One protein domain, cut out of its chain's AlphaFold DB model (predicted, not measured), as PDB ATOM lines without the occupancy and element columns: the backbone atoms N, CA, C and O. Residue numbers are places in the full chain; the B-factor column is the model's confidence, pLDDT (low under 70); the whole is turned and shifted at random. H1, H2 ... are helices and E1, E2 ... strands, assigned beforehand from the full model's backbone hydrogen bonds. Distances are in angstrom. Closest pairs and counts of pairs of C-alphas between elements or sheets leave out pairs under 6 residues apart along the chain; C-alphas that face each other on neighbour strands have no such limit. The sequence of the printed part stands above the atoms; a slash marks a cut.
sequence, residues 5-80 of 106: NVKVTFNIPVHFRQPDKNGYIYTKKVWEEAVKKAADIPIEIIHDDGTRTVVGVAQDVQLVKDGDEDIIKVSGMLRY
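Overview. This is residues 5 to 80 of the 106 residues of an uncharacterized protein of Eubacterium plexicaudatum ASF492 (UniProt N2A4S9). A single strongly twisted, curled sheet of four strands has one short helix, H1, on one face, over the long strand E3, while E3 bends by 86 degrees at residue 55 and its hairpin with E2 turns away at one end. Residues 19 to 24, in the long link before H1, stick out. The printed part has 76 residues, mostly strand, with E1, H1, E2, E3 and E4 along the chain; the sheet's order is E1, E4, E3, E2, all antiparallel. It is only just compact, close to loose, with a radius of gyration of the C-alphas of 13.6 A, and spans 38 by 30 by 22 A.

Arrangement. Edge strand E1, residues 5 to 14, is antiparallel to E4, residues 69 to 80, at 158 degrees; N 8 and O 76 are 2.9 A apart, within hydrogen-bond range. On E4's other side, E3, residues 52 to 66, is antiparallel at 149 degrees, with N 73 and O 62 at 2.8 A; the two form a hairpin. E3 bends by 86 degrees at residue 55. It forms another hairpin with edge strand E2, residues 41 to 46, with N 43 and O 56 at 3.0 A. E1 and E2 are apart. H1, residues 28 to 35, is on the sheet at a height of 9.3 A. It lies over E3, slantwise to the strands at 41 degrees on the local plane; the closest C-alphas, of Val 35 and Val 61, are 5.6 A apart. In H1 every O i to N i+4 pair is within hydrogen-bond range.

Along the chain. E1 begins at C-alpha 5, (223.257, 200.548, 192.584), and is 27.6 A long. H1 begins at C-alpha 28, (209.853, 225.972, 207.691), and is 10.8 A long; E2 is 14.2 A and E3 29.1 A. E4, 32.2 A, ends at C-alpha 80, (220.214, 196.351, 193.279).

Size, cuts and confidence. The C-alphas farthest apart, of Arg 17 and Tyr 80, are 38.5 A apart. The link from E1 to H1, 13 residues, is long; the others are tight. The printed part has no cut, and no printed residue is under 70 in pLDDT.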
ATOM      1  N   ASN A   5     223.931 199.520 191.814       89.62
ATOM      2  CA  ASN A   5     223.257 200.548 192.584       89.62
ATOM      3  C   ASN A   5     222.863 201.720 191.673       89.62
ATOM      4  O   ASN A   5     223.652 202.178 190.847       89.62
ATOM      5  N   VAL A   6     221.649 202.240 191.852       90.75
ATOM      6  CA  VAL A   6     221.111 203.336 191.039       90.75
ATOM      7  C   VAL A   6     221.141 204.618 191.851       90.75
ATOM      8  O   VAL A   6     220.549 204.700 192.927       90.75
ATOM      9  N   LYS A   7     221.827 205.636 191.329       93.75
ATOM     10  CA  LYS A   7     221.771 206.987 191.891       93.75
ATOM     11  C   LYS A   7     220.427 207.614 191.555       93.75
ATOM     12  O   LYS A   7     220.004 207.583 190.402       93.75
ATOM     13  N   VAL A   8     219.784 208.192 192.556       93.75
ATOM     14  CA  VAL A   8     218.448 208.774 192.438       93.75
ATOM     15  C   VAL A   8     218.393 210.139 193.101       93.75
ATOM     16  O   VAL A   8     219.119 210.407 194.062       93.75
ATOM     17  N   THR A   9     217.478 210.964 192.601       96.12
ATOM     18  CA  THR A   9     217.086 212.223 193.227       96.12
ATOM     19  C   THR A   9     215.581 212.196 193.446       96.12
ATOM     20  O   THR A   9     214.833 211.975 192.495       96.12
ATOM     21  N   PHE A  10     215.134 212.432 194.677       95.12
ATOM     22  CA  PHE A  10     213.724 212.627 195.001       95.12
ATOM     23  C   PHE A  10     213.471 214.101 195.285       95.12
ATOM     24  O   PHE A  10     214.227 214.728 196.028       95.12
ATOM     25  N   ASN A  11     212.383 214.625 194.733       96.44
ATOM     26  CA  ASN A  11     211.863 215.943 195.070       96.44
ATOM     27  C   ASN A  11     210.545 215.732 195.812       96.44
ATOM     28  O   ASN A  11     209.571 215.260 195.224       96.44
ATOM     29  N   ILE A  12     210.533 216.026 197.109       93.88
ATOM     30  CA  ILE A  12     209.352 215.868 197.959       93.88
ATOM     31  C   ILE A  12     208.763 217.261 198.203       93.88
ATOM     32  O   ILE A  12     209.448 218.086 198.813       93.88
ATOM     33  N   PRO A  13     207.530 217.548 197.755       92.31
ATOM     34  CA  PRO A  13     206.907 218.843 197.997       92.31
ATOM     35  C   PRO A  13     206.640 219.049 199.491       92.31
ATOM     36  O   PRO A  13     206.220 218.124 200.192       92.31
ATOM     37  N   VAL A  14     206.869 220.270 199.978       90.88
ATOM     38  CA  VAL A  14     206.582 220.652 201.364       90.88
ATOM     39  C   VAL A  14     205.693 221.884 201.391       90.88
ATOM     40  O   VAL A  14     206.027 222.943 200.865       90.88
ATOM     41  N   HIS A  15     204.563 221.764 202.082       89.25
ATOM     42  CA  HIS A  15     203.630 222.865 202.268       89.25
ATOM     43  C   HIS A  15     203.736 223.394 203.697       89.25
ATOM     44  O   HIS A  15     203.493 222.680 204.670       89.25
ATOM     45  N   PHE A  16     204.107 224.665 203.829       89.50
ATOM     46  CA  PHE A  16     204.161 225.337 205.123       89.50
ATOM     47  C   PHE A  16     202.860 226.072 205.412       89.50
ATOM     48  O   PHE A  16     202.204 226.579 204.505       89.50
ATOM     49  N   ARG A  17     202.527 226.196 206.704       84.62
ATOM     50  CA  ARG A  17     201.337 226.929 207.188       84.62
ATOM     51  C   ARG A  17     199.998 226.347 206.719       84.62
ATOM     52  O   ARG A  17     198.970 226.999 206.867       84.62
ATOM     53  N   GLN A  18     200.013 225.128 206.198       87.94
ATOM     54  CA  GLN A  18     198.829 224.343 205.887       87.94
ATOM     55  C   GLN A  18     198.865 223.070 206.739       87.94
ATOM     56  O   GLN A  18     199.960 222.554 206.990       87.94
ATOM     57  N   PRO A  19     197.713 222.596 207.241       88.38
ATOM     58  CA  PRO A  19     197.660 221.336 207.962       88.38
ATOM     59  C   PRO A  19     197.962 220.177 207.013       88.38
ATOM     60  O   PRO A  19     197.508 220.157 205.867       88.38
ATOM     61  N   ASP A  20     198.716 219.199 207.501       86.38
ATOM     62  CA  ASP A  20     198.847 217.912 206.836       86.38
ATOM     63  C   ASP A  20     197.535 217.110 206.912       86.38
ATOM     64  O   ASP A  20     196.519 217.554 207.454       86.38
ATOM     65  N   LYS A  21     197.555 215.882 206.385       85.69
ATOM     66  CA  LYS A  21     196.388 214.985 206.421       85.69
ATOM     67  C   LYS A  21     195.942 214.603 207.841       85.69
ATOM     68  O   LYS A  21     194.838 214.097 207.997       85.69
ATOM     69  N   ASN A  22     196.770 214.861 208.852       86.88
ATOM     70  CA  ASN A  22     196.490 214.610 210.262       86.88
ATOM     71  C   ASN A  22     196.125 215.898 211.029       86.88
ATOM     72  O   ASN A  22     195.914 215.844 212.239       86.88
ATOM     73  N   GLY A  23     196.040 217.052 210.355       89.94
ATOM     74  CA  GLY A  23     195.688 218.337 210.961       89.94
ATOM     75  C   GLY A  23     196.868 219.126 211.541       89.94
ATOM     76  O   GLY A  23     196.653 220.206 212.093       89.94
ATOM     77  N   TYR A  24     198.105 218.635 211.422       90.56
ATOM     78  CA  TYR A  24     199.279 219.289 212.003       90.56
ATOM     79  C   TYR A  24     199.944 220.244 211.021       90.56
ATOM     80  O   TYR A  24     200.115 219.943 209.843       90.56
ATOM     81  N   ILE A  25     200.359 221.404 211.523       90.88
ATOM     82  CA  ILE A  25     201.026 222.428 210.721       90.88
ATOM     83  C   ILE A  25     202.524 222.385 211.001       90.88
ATOM     84  O   ILE A  25     202.968 222.623 212.126       90.88
ATOM     85  N   TYR A  26     203.313 222.168 209.953       87.81
ATOM     86  CA  TYR A  26     204.766 222.282 210.028       87.81
ATOM     87  C   TYR A  26     205.219 223.710 209.721       87.81
ATOM     88  O   TYR A  26     204.684 224.400 208.845       87.81
ATOM     89  N   THR A  27     206.256 224.153 210.432       92.25
ATOM     90  CA  THR A  27     206.957 225.401 210.112       92.25
ATOM     91  C   THR A  27     208.212 225.103 209.307       92.25
ATOM     92  O   THR A  27     208.845 224.061 209.487       92.25
ATOM     93  N   LYS A  28     208.612 226.060 208.466       93.00
ATOM     94  CA  LYS A  28     209.853 225.972 207.691       93.00
ATOM     95  C   LYS A  28     211.077 225.708 208.572       93.00
ATOM     96  O   LYS A  28     211.857 224.813 208.282       93.00
ATOM     97  N   LYS A  29     211.160 226.394 209.716       93.81
ATOM     98  CA  LYS A  29     212.251 226.248 210.689       93.81
ATOM     99  C   LYS A  29     212.426 224.812 211.198       93.81
ATOM    100  O   LYS A  29     213.550 224.361 211.369       93.81
ATOM    101  N   VAL A  30     211.332 224.086 211.453       93.12
ATOM    102  CA  VAL A  30     211.416 222.692 211.933       93.12
ATOM    103  C   VAL A  30     212.021 221.787 210.862       93.12
ATOM    104  O   VAL A  30     212.870 220.955 211.177       93.12
ATOM    105  N   TRP A  31     211.643 221.985 209.599       94.19
ATOM    106  CA  TRP A  31     212.203 221.228 208.482       94.19
ATOM    107  C   TRP A  31     213.660 221.590 208.197       94.19
ATOM    108  O   TRP A  31     214.464 220.687 207.991       94.19
ATOM    109  N   GLU A  32     214.031 222.871 208.268       94.81
ATOM    110  CA  GLU A  32     215.428 223.315 208.142       94.81
ATOM    111  C   GLU A  32     216.345 222.646 209.176       94.81
ATOM    112  O   GLU A  32     217.465 222.259 208.854       94.81
ATOM    113  N   GLU A  33     215.878 222.466 210.413       95.06
ATOM    114  CA  GLU A  33     216.640 221.761 211.449       95.06
ATOM    115  C   GLU A  33     216.643 220.239 211.266       95.06
ATOM    116  O   GLU A  33     217.624 219.581 211.621       95.06
ATOM    117  N   ALA A  34     215.570 219.669 210.714       94.44
ATOM    118  CA  ALA A  34     215.487 218.239 210.438       94.44
ATOM    119  C   ALA A  34     216.462 217.821 209.328       94.44
ATOM    120  O   ALA A  34     217.232 216.881 209.518       94.44
ATOM    121  N   VAL A  35     216.488 218.549 208.204       95.50
ATOM    122  CA  VAL A  35     217.343 218.200 207.054       95.50
ATOM    123  C   VAL A  35     218.835 218.314 207.376       95.50
ATOM    124  O   VAL A  35     219.612 217.480 206.936       95.50
ATOM    125  N   LYS A  36     219.245 219.247 208.249       93.19
ATOM    126  CA  LYS A  36     220.644 219.361 208.719       93.19
ATOM    127  C   LYS A  36     221.158 218.113 209.438       93.19
ATOM    128  O   LYS A  36     222.364 217.899 209.504       93.19
ATOM    129  N   LYS A  37     220.257 217.337 210.040       90.62
ATOM    130  CA  LYS A  37     220.584 216.121 210.800       90.62
ATOM    131  C   LYS A  37     220.396 214.854 209.972       90.62
ATOM    132  O   LYS A  37     220.741 213.773 210.441       90.62
ATOM    133  N   ALA A  38     219.818 214.974 208.779       90.81
ATOM    134  CA  ALA A  38     219.519 213.853 207.912       90.81
ATOM    135  C   ALA A  38     220.761 213.492 207.089       90.81
ATOM    136  O   ALA A  38     221.038 214.098 206.057       90.81
ATOM    137  N   ALA A  39     221.497 212.489 207.559       86.31
ATOM    138  CA  ALA A  39     222.589 211.859 206.832       86.31
ATOM    139  C   ALA A  39     222.424 210.339 206.905       86.31
ATOM    140  O   ALA A  39     222.068 209.809 207.958       86.31
ATOM    141  N   ASP A  40     222.652 209.662 205.779       92.31
ATOM    142  CA  ASP A  40     222.563 208.204 205.642       92.31
ATOM    143  C   ASP A  40     221.234 207.603 206.140       92.31
ATOM    144  O   ASP A  40     221.191 206.530 206.750       92.31
ATOM    145  N   ILE A  41     220.121 208.291 205.866       95.12
ATOM    146  CA  ILE A  41     218.789 207.821 206.262       95.12
ATOM    147  C   ILE A  41     218.277 206.746 205.284       95.12
ATOM    148  O   ILE A  41     218.552 206.824 204.082       95.12
ATOM    149  N   PRO A  42     217.518 205.736 205.747       96.19
ATOM    150  CA  PRO A  42     216.952 204.722 204.863       96.19
ATOM    151  C   PRO A  42     216.005 205.318 203.815       96.19
ATOM    152  O   PRO A  42     215.151 206.144 204.134       96.19
ATOM    153  N   ILE A  43     216.114 204.853 202.568       95.44
ATOM    154  CA  ILE A  43     215.033 204.985 201.582       95.44
ATOM    155  C   ILE A  43     214.179 203.726 201.702       95.44
ATOM    156  O   ILE A  43     214.703 202.615 201.578       95.44
ATOM    157  N   GLU A  44     212.883 203.893 201.955       95.00
ATOM    158  CA  GLU A  44     211.988 202.803 202.348       95.00
ATOM    159  C   GLU A  44     210.768 202.699 201.428       95.00
ATOM    160  O   GLU A  44     210.196 203.705 201.011       95.00
ATOM    161  N   ILE A  45     210.328 201.466 201.174       93.69
ATOM    162  CA  ILE A  45     208.943 201.180 200.792       93.69
ATOM    163  C   ILE A  45     208.159 201.034 202.092       93.69
ATOM    164  O   ILE A  45     208.462 200.144 202.892       93.69
ATOM    165  N   ILE A  46     207.177 201.907 202.292       93.88
ATOM    166  CA  ILE A  46     206.245 201.855 203.419       93.88
ATOM    167  C   ILE A  46     205.005 201.095 202.945       93.88
ATOM    168  O   ILE A  46     204.368 201.514 201.981       93.88
ATOM    169  N   HIS A  47     204.698 199.972 203.592       94.44
ATOM    170  CA  HIS A  47     203.545 199.128 203.268       94.44
ATOM    171  C   HIS A  47     202.300 199.579 204.038       94.44
ATOM    172  O   HIS A  47     202.408 200.204 205.096       94.44
ATOM    173  N   ASP A  48     201.116 199.227 203.536       94.81
ATOM    174  CA  ASP A  48     199.832 199.617 204.142       94.81
ATOM    175  C   ASP A  48     199.635 199.051 205.561       94.81
ATOM    176  O   ASP A  48     198.930 199.644 206.377       94.81
ATOM    177  N   ASP A  49     200.287 197.929 205.884       94.75
ATOM    178  CA  ASP A  49     200.298 197.324 207.223       94.75
ATOM    179  C   ASP A  49     201.281 198.006 208.200       94.75
ATOM    180  O   ASP A  49     201.417 197.592 209.353       94.75
ATOM    181  N   GLY A  50     201.973 199.056 207.747       93.06
ATOM    182  CA  GLY A  50     202.963 199.807 208.511       93.06
ATOM    183  C   GLY A  50     204.364 199.189 208.522       93.06
ATOM    184  O   GLY A  50     205.291 199.808 209.059       93.06
ATOM    185  N   THR A  51     204.557 198.006 207.927       95.31
ATOM    186  CA  THR A  51     205.891 197.421 207.759       95.31
ATOM    187  C   THR A  51     206.704 198.201 206.728       95.31
ATOM    188  O   THR A  51     206.178 198.983 205.930       95.31
ATOM    189  N   ARG A  52     208.030 198.025 206.758       95.31
ATOM    190  CA  ARG A  52     208.954 198.787 205.911       95.31
ATOM    191  C   ARG A  52     209.997 197.890 205.277       95.31
ATOM    192  O   ARG A  52     210.526 196.979 205.912       95.31
ATOM    193  N   THR A  53     210.318 198.164 204.020       94.69
ATOM    194  CA  THR A  53     211.446 197.545 203.316       94.69
ATOM    195  C   THR A  53     212.457 198.623 202.962       94.69
ATOM    196  O   THR A  53     212.144 199.516 202.181       94.69
ATOM    197  N   VAL A  54     213.677 198.523 203.493       94.56
ATOM    198  CA  VAL A  54     214.781 199.410 203.108       94.56
ATOM    199  C   VAL A  54     215.286 199.011 201.726       94.56
ATOM    200  O   VAL A  54     215.708 197.875 201.517       94.56
ATOM    201  N   VAL A  55     215.259 199.953 200.791       94.25
ATOM    202  CA  VAL A  55     215.646 199.748 199.387       94.25
ATOM    203  C   VAL A  55     216.843 200.594 198.972       94.25
ATOM    204  O   VAL A  55     217.384 200.428 197.881       94.25
ATOM    205  N   GLY A  56     217.287 201.498 199.838       94.69
ATOM    206  CA  GLY A  56     218.378 202.405 199.538       94.69
ATOM    207  C   GLY A  56     218.810 203.228 200.736       94.69
ATOM    208  O   GLY A  56     218.342 203.031 201.857       94.69
ATOM    209  N   VAL A  57     219.710 204.164 200.472       96.19
ATOM    210  CA  VAL A  57     220.187 205.148 201.439       96.19
ATOM    211  C   VAL A  57     220.131 206.537 200.816       96.19
ATOM    212  O   VAL A  57     220.596 206.747 199.694       96.19
ATOM    213  N   ALA A  58     219.526 207.477 201.526       97.06
ATOM    214  CA  ALA A  58     219.574 208.891 201.211       97.06
ATOM    215  C   ALA A  58     220.828 209.478 201.855       97.06
ATOM    216  O   ALA A  58     221.046 209.340 203.057       97.06
ATOM    217  N   GLN A  59     221.664 210.095 201.028       94.81
ATOM    218  CA  GLN A  59     223.007 210.529 201.408       94.81
ATOM    219  C   GLN A  59     223.075 212.041 201.624       94.81
ATOM    220  O   GLN A  59     223.848 212.507 202.451       94.81
ATOM    221  N   ASP A  60     222.255 212.798 200.897       95.12
ATOM    222  CA  ASP A  60     222.157 214.251 201.005       95.12
ATOM    223  C   ASP A  60     220.684 214.652 200.983       95.12
ATOM    224  O   ASP A  60     219.935 214.246 200.092       95.12
ATOM    225  N   VAL A  61     220.263 215.416 201.986       96.81
ATOM    226  CA  VAL A  61     218.879 215.852 202.175       96.81
ATOM    227  C   VAL A  61     218.893 217.349 202.433       96.81
ATOM    228  O   VAL A  61     219.494 217.821 203.395       96.81
ATOM    229  N   GLN A  62     218.211 218.106 201.580       96.12
ATOM    230  CA  GLN A  62     218.219 219.564 201.628       96.12
ATOM    231  C   GLN A  62     216.809 220.108 201.469       96.12
ATOM    232  O   GLN A  62     216.041 219.621 200.646       96.12
ATOM    233  N   LEU A  63     216.479 221.157 202.220       96.69
ATOM    234  CA  LEU A  63     215.294 221.964 201.954       96.69
ATOM    235  C   LEU A  63     215.692 223.100 201.008       96.69
ATOM    236  O   LEU A  63     216.488 223.963 201.382       96.69
ATOM    237  N   VAL A  64     215.151 223.101 199.795       96.12
ATOM    238  CA  VAL A  64     215.468 224.083 198.748       96.12
ATOM    239  C   VAL A  64     214.190 224.638 198.125       96.12
ATOM    240  O   VAL A  64     213.109 224.086 198.316       96.12
ATOM    241  N   LYS A  65     214.310 225.736 197.375       93.94
ATOM    242  CA  LYS A  65     213.227 226.231 196.520       93.94
ATOM    243  C   LYS A  65     213.341 225.633 195.120       93.94
ATOM    244  O   LYS A  65     214.430 225.653 194.550       93.94
ATOM    245  N   ASP A  66     212.224 225.162 194.580       92.19
ATOM    246  CA  ASP A  66     212.065 224.759 193.182       92.19
ATOM    247  C   ASP A  66     210.957 225.621 192.561       92.19
ATOM    248  O   ASP A  66     209.766 225.418 192.798       92.19
ATOM    249  N   GLY A  67     211.364 226.695 191.881       90.62
ATOM    250  CA  GLY A  67     210.461 227.792 191.531       90.62
ATOM    251  C   GLY A  67     209.885 228.477 192.778       90.62
ATOM    252  O   GLY A  67     210.628 228.943 193.649       90.62
ATOM    253  N   ASP A  68     208.555 228.538 192.859       89.56
ATOM    254  CA  ASP A  68     207.836 229.142 193.986       89.56
ATOM    255  C   ASP A  68     207.600 228.168 195.153       89.56
ATOM    256  O   ASP A  68     207.283 228.605 196.264       89.56
ATOM    257  N   GLU A  69     207.818 226.869 194.942       91.06
ATOM    258  CA  GLU A  69     207.568 225.821 195.930       91.06
ATOM    259  C   GLU A  69     208.816 225.525 196.771       91.06
ATOM    260  O   GLU A  69     209.954 225.618 196.307       91.06
ATOM    261  N   ASP A  70     208.614 225.183 198.044       94.25
ATOM    262  CA  ASP A  70     209.666 224.616 198.884       94.25
ATOM    263  C   ASP A  70     209.617 223.080 198.761       94.25
ATOM    264  O   ASP A  70     208.561 222.463 198.919       94.25
ATOM    265  N   ILE A  71     210.767 222.455 198.502       96.38
ATOM    266  CA  ILE A  71     210.904 221.000 198.364       96.38
ATOM    267  C   ILE A  71     212.011 220.464 199.269       96.38
ATOM    268  O   ILE A  71     213.022 221.127 199.509       96.38
ATOM    269  N   ILE A  72     211.858 219.223 199.726       96.12
ATOM    270  CA  ILE A  72     212.981 218.432 200.227       96.12
ATOM    271  C   ILE A  72     213.582 217.710 199.031       96.12
ATOM    272  O   ILE A  72     212.974 216.801 198.460       96.12
ATOM    273  N   LYS A  73     214.783 218.130 198.651       96.69
ATOM    274  CA  LYS A  73     215.592 217.467 197.641       96.69
ATOM    275  C   LYS A  73     216.466 216.427 198.322       96.69
ATOM    276  O   LYS A  73     217.249 216.755 199.212       96.69
ATOM    277  N   VAL A  74     216.323 215.181 197.899       96.88
ATOM    278  CA  VAL A  74     217.070 214.042 198.432       96.88
ATOM    279  C   VAL A  74     217.911 213.450 197.320       96.88
ATOM    280  O   VAL A  74     217.352 212.992 196.329       96.88
ATOM    281  N   SER A  75     219.225 213.401 197.495       96.56
ATOM    282  CA  SER A  75     220.112 212.606 196.645       96.56
ATOM    283  C   SER A  75     220.479 211.322 197.377       96.56
ATOM    284  O   SER A  75     220.838 211.334 198.557       96.56
ATOM    285  N   GLY A  76     220.390 210.193 196.687       95.44
ATOM    286  CA  GLY A  76     220.634 208.904 197.311       95.44
ATOM    287  C   GLY A  76     220.921 207.793 196.324       95.44
ATOM    288  O   GLY A  76     221.161 208.007 195.133       95.44
ATOM    289  N   MET A  77     220.899 206.582 196.859       94.25
ATOM    290  CA  MET A  77     221.246 205.376 196.139       94.25
ATOM    291  C   MET A  77     220.246 204.272 196.455       94.25
ATOM    292  O   MET A  77     220.111 203.865 197.608       94.25
ATOM    293  N   LEU A  78     219.571 203.775 195.424       93.31
ATOM    294  CA  LEU A  78     218.797 202.544 195.492       93.31
ATOM    295  C   LEU A  78     219.722 201.349 195.263       93.31
ATOM    296  O   LEU A  78     220.594 201.384 194.389       93.31
ATOM    297  N   ARG A  79     219.542 200.296 196.056       90.38
ATOM    298  CA  ARG A  79     220.327 199.066 195.953       90.38
ATOM    299  C   ARG A  79     219.725 198.138 194.911       90.38
ATOM    300  O   ARG A  79     218.507 198.064 194.776       90.38
ATOM    301  N   TYR A  80     220.599 197.411 194.218       88.62
ATOM    302  CA  TYR A  80     220.214 196.351 193.279       88.62
ATOM    303  C   TYR A  80     219.237 196.825 192.193       88.62
ATOM    304  O   TYR A  80     218.286 196.130 191.834       88.62
TER     305      TYR A  80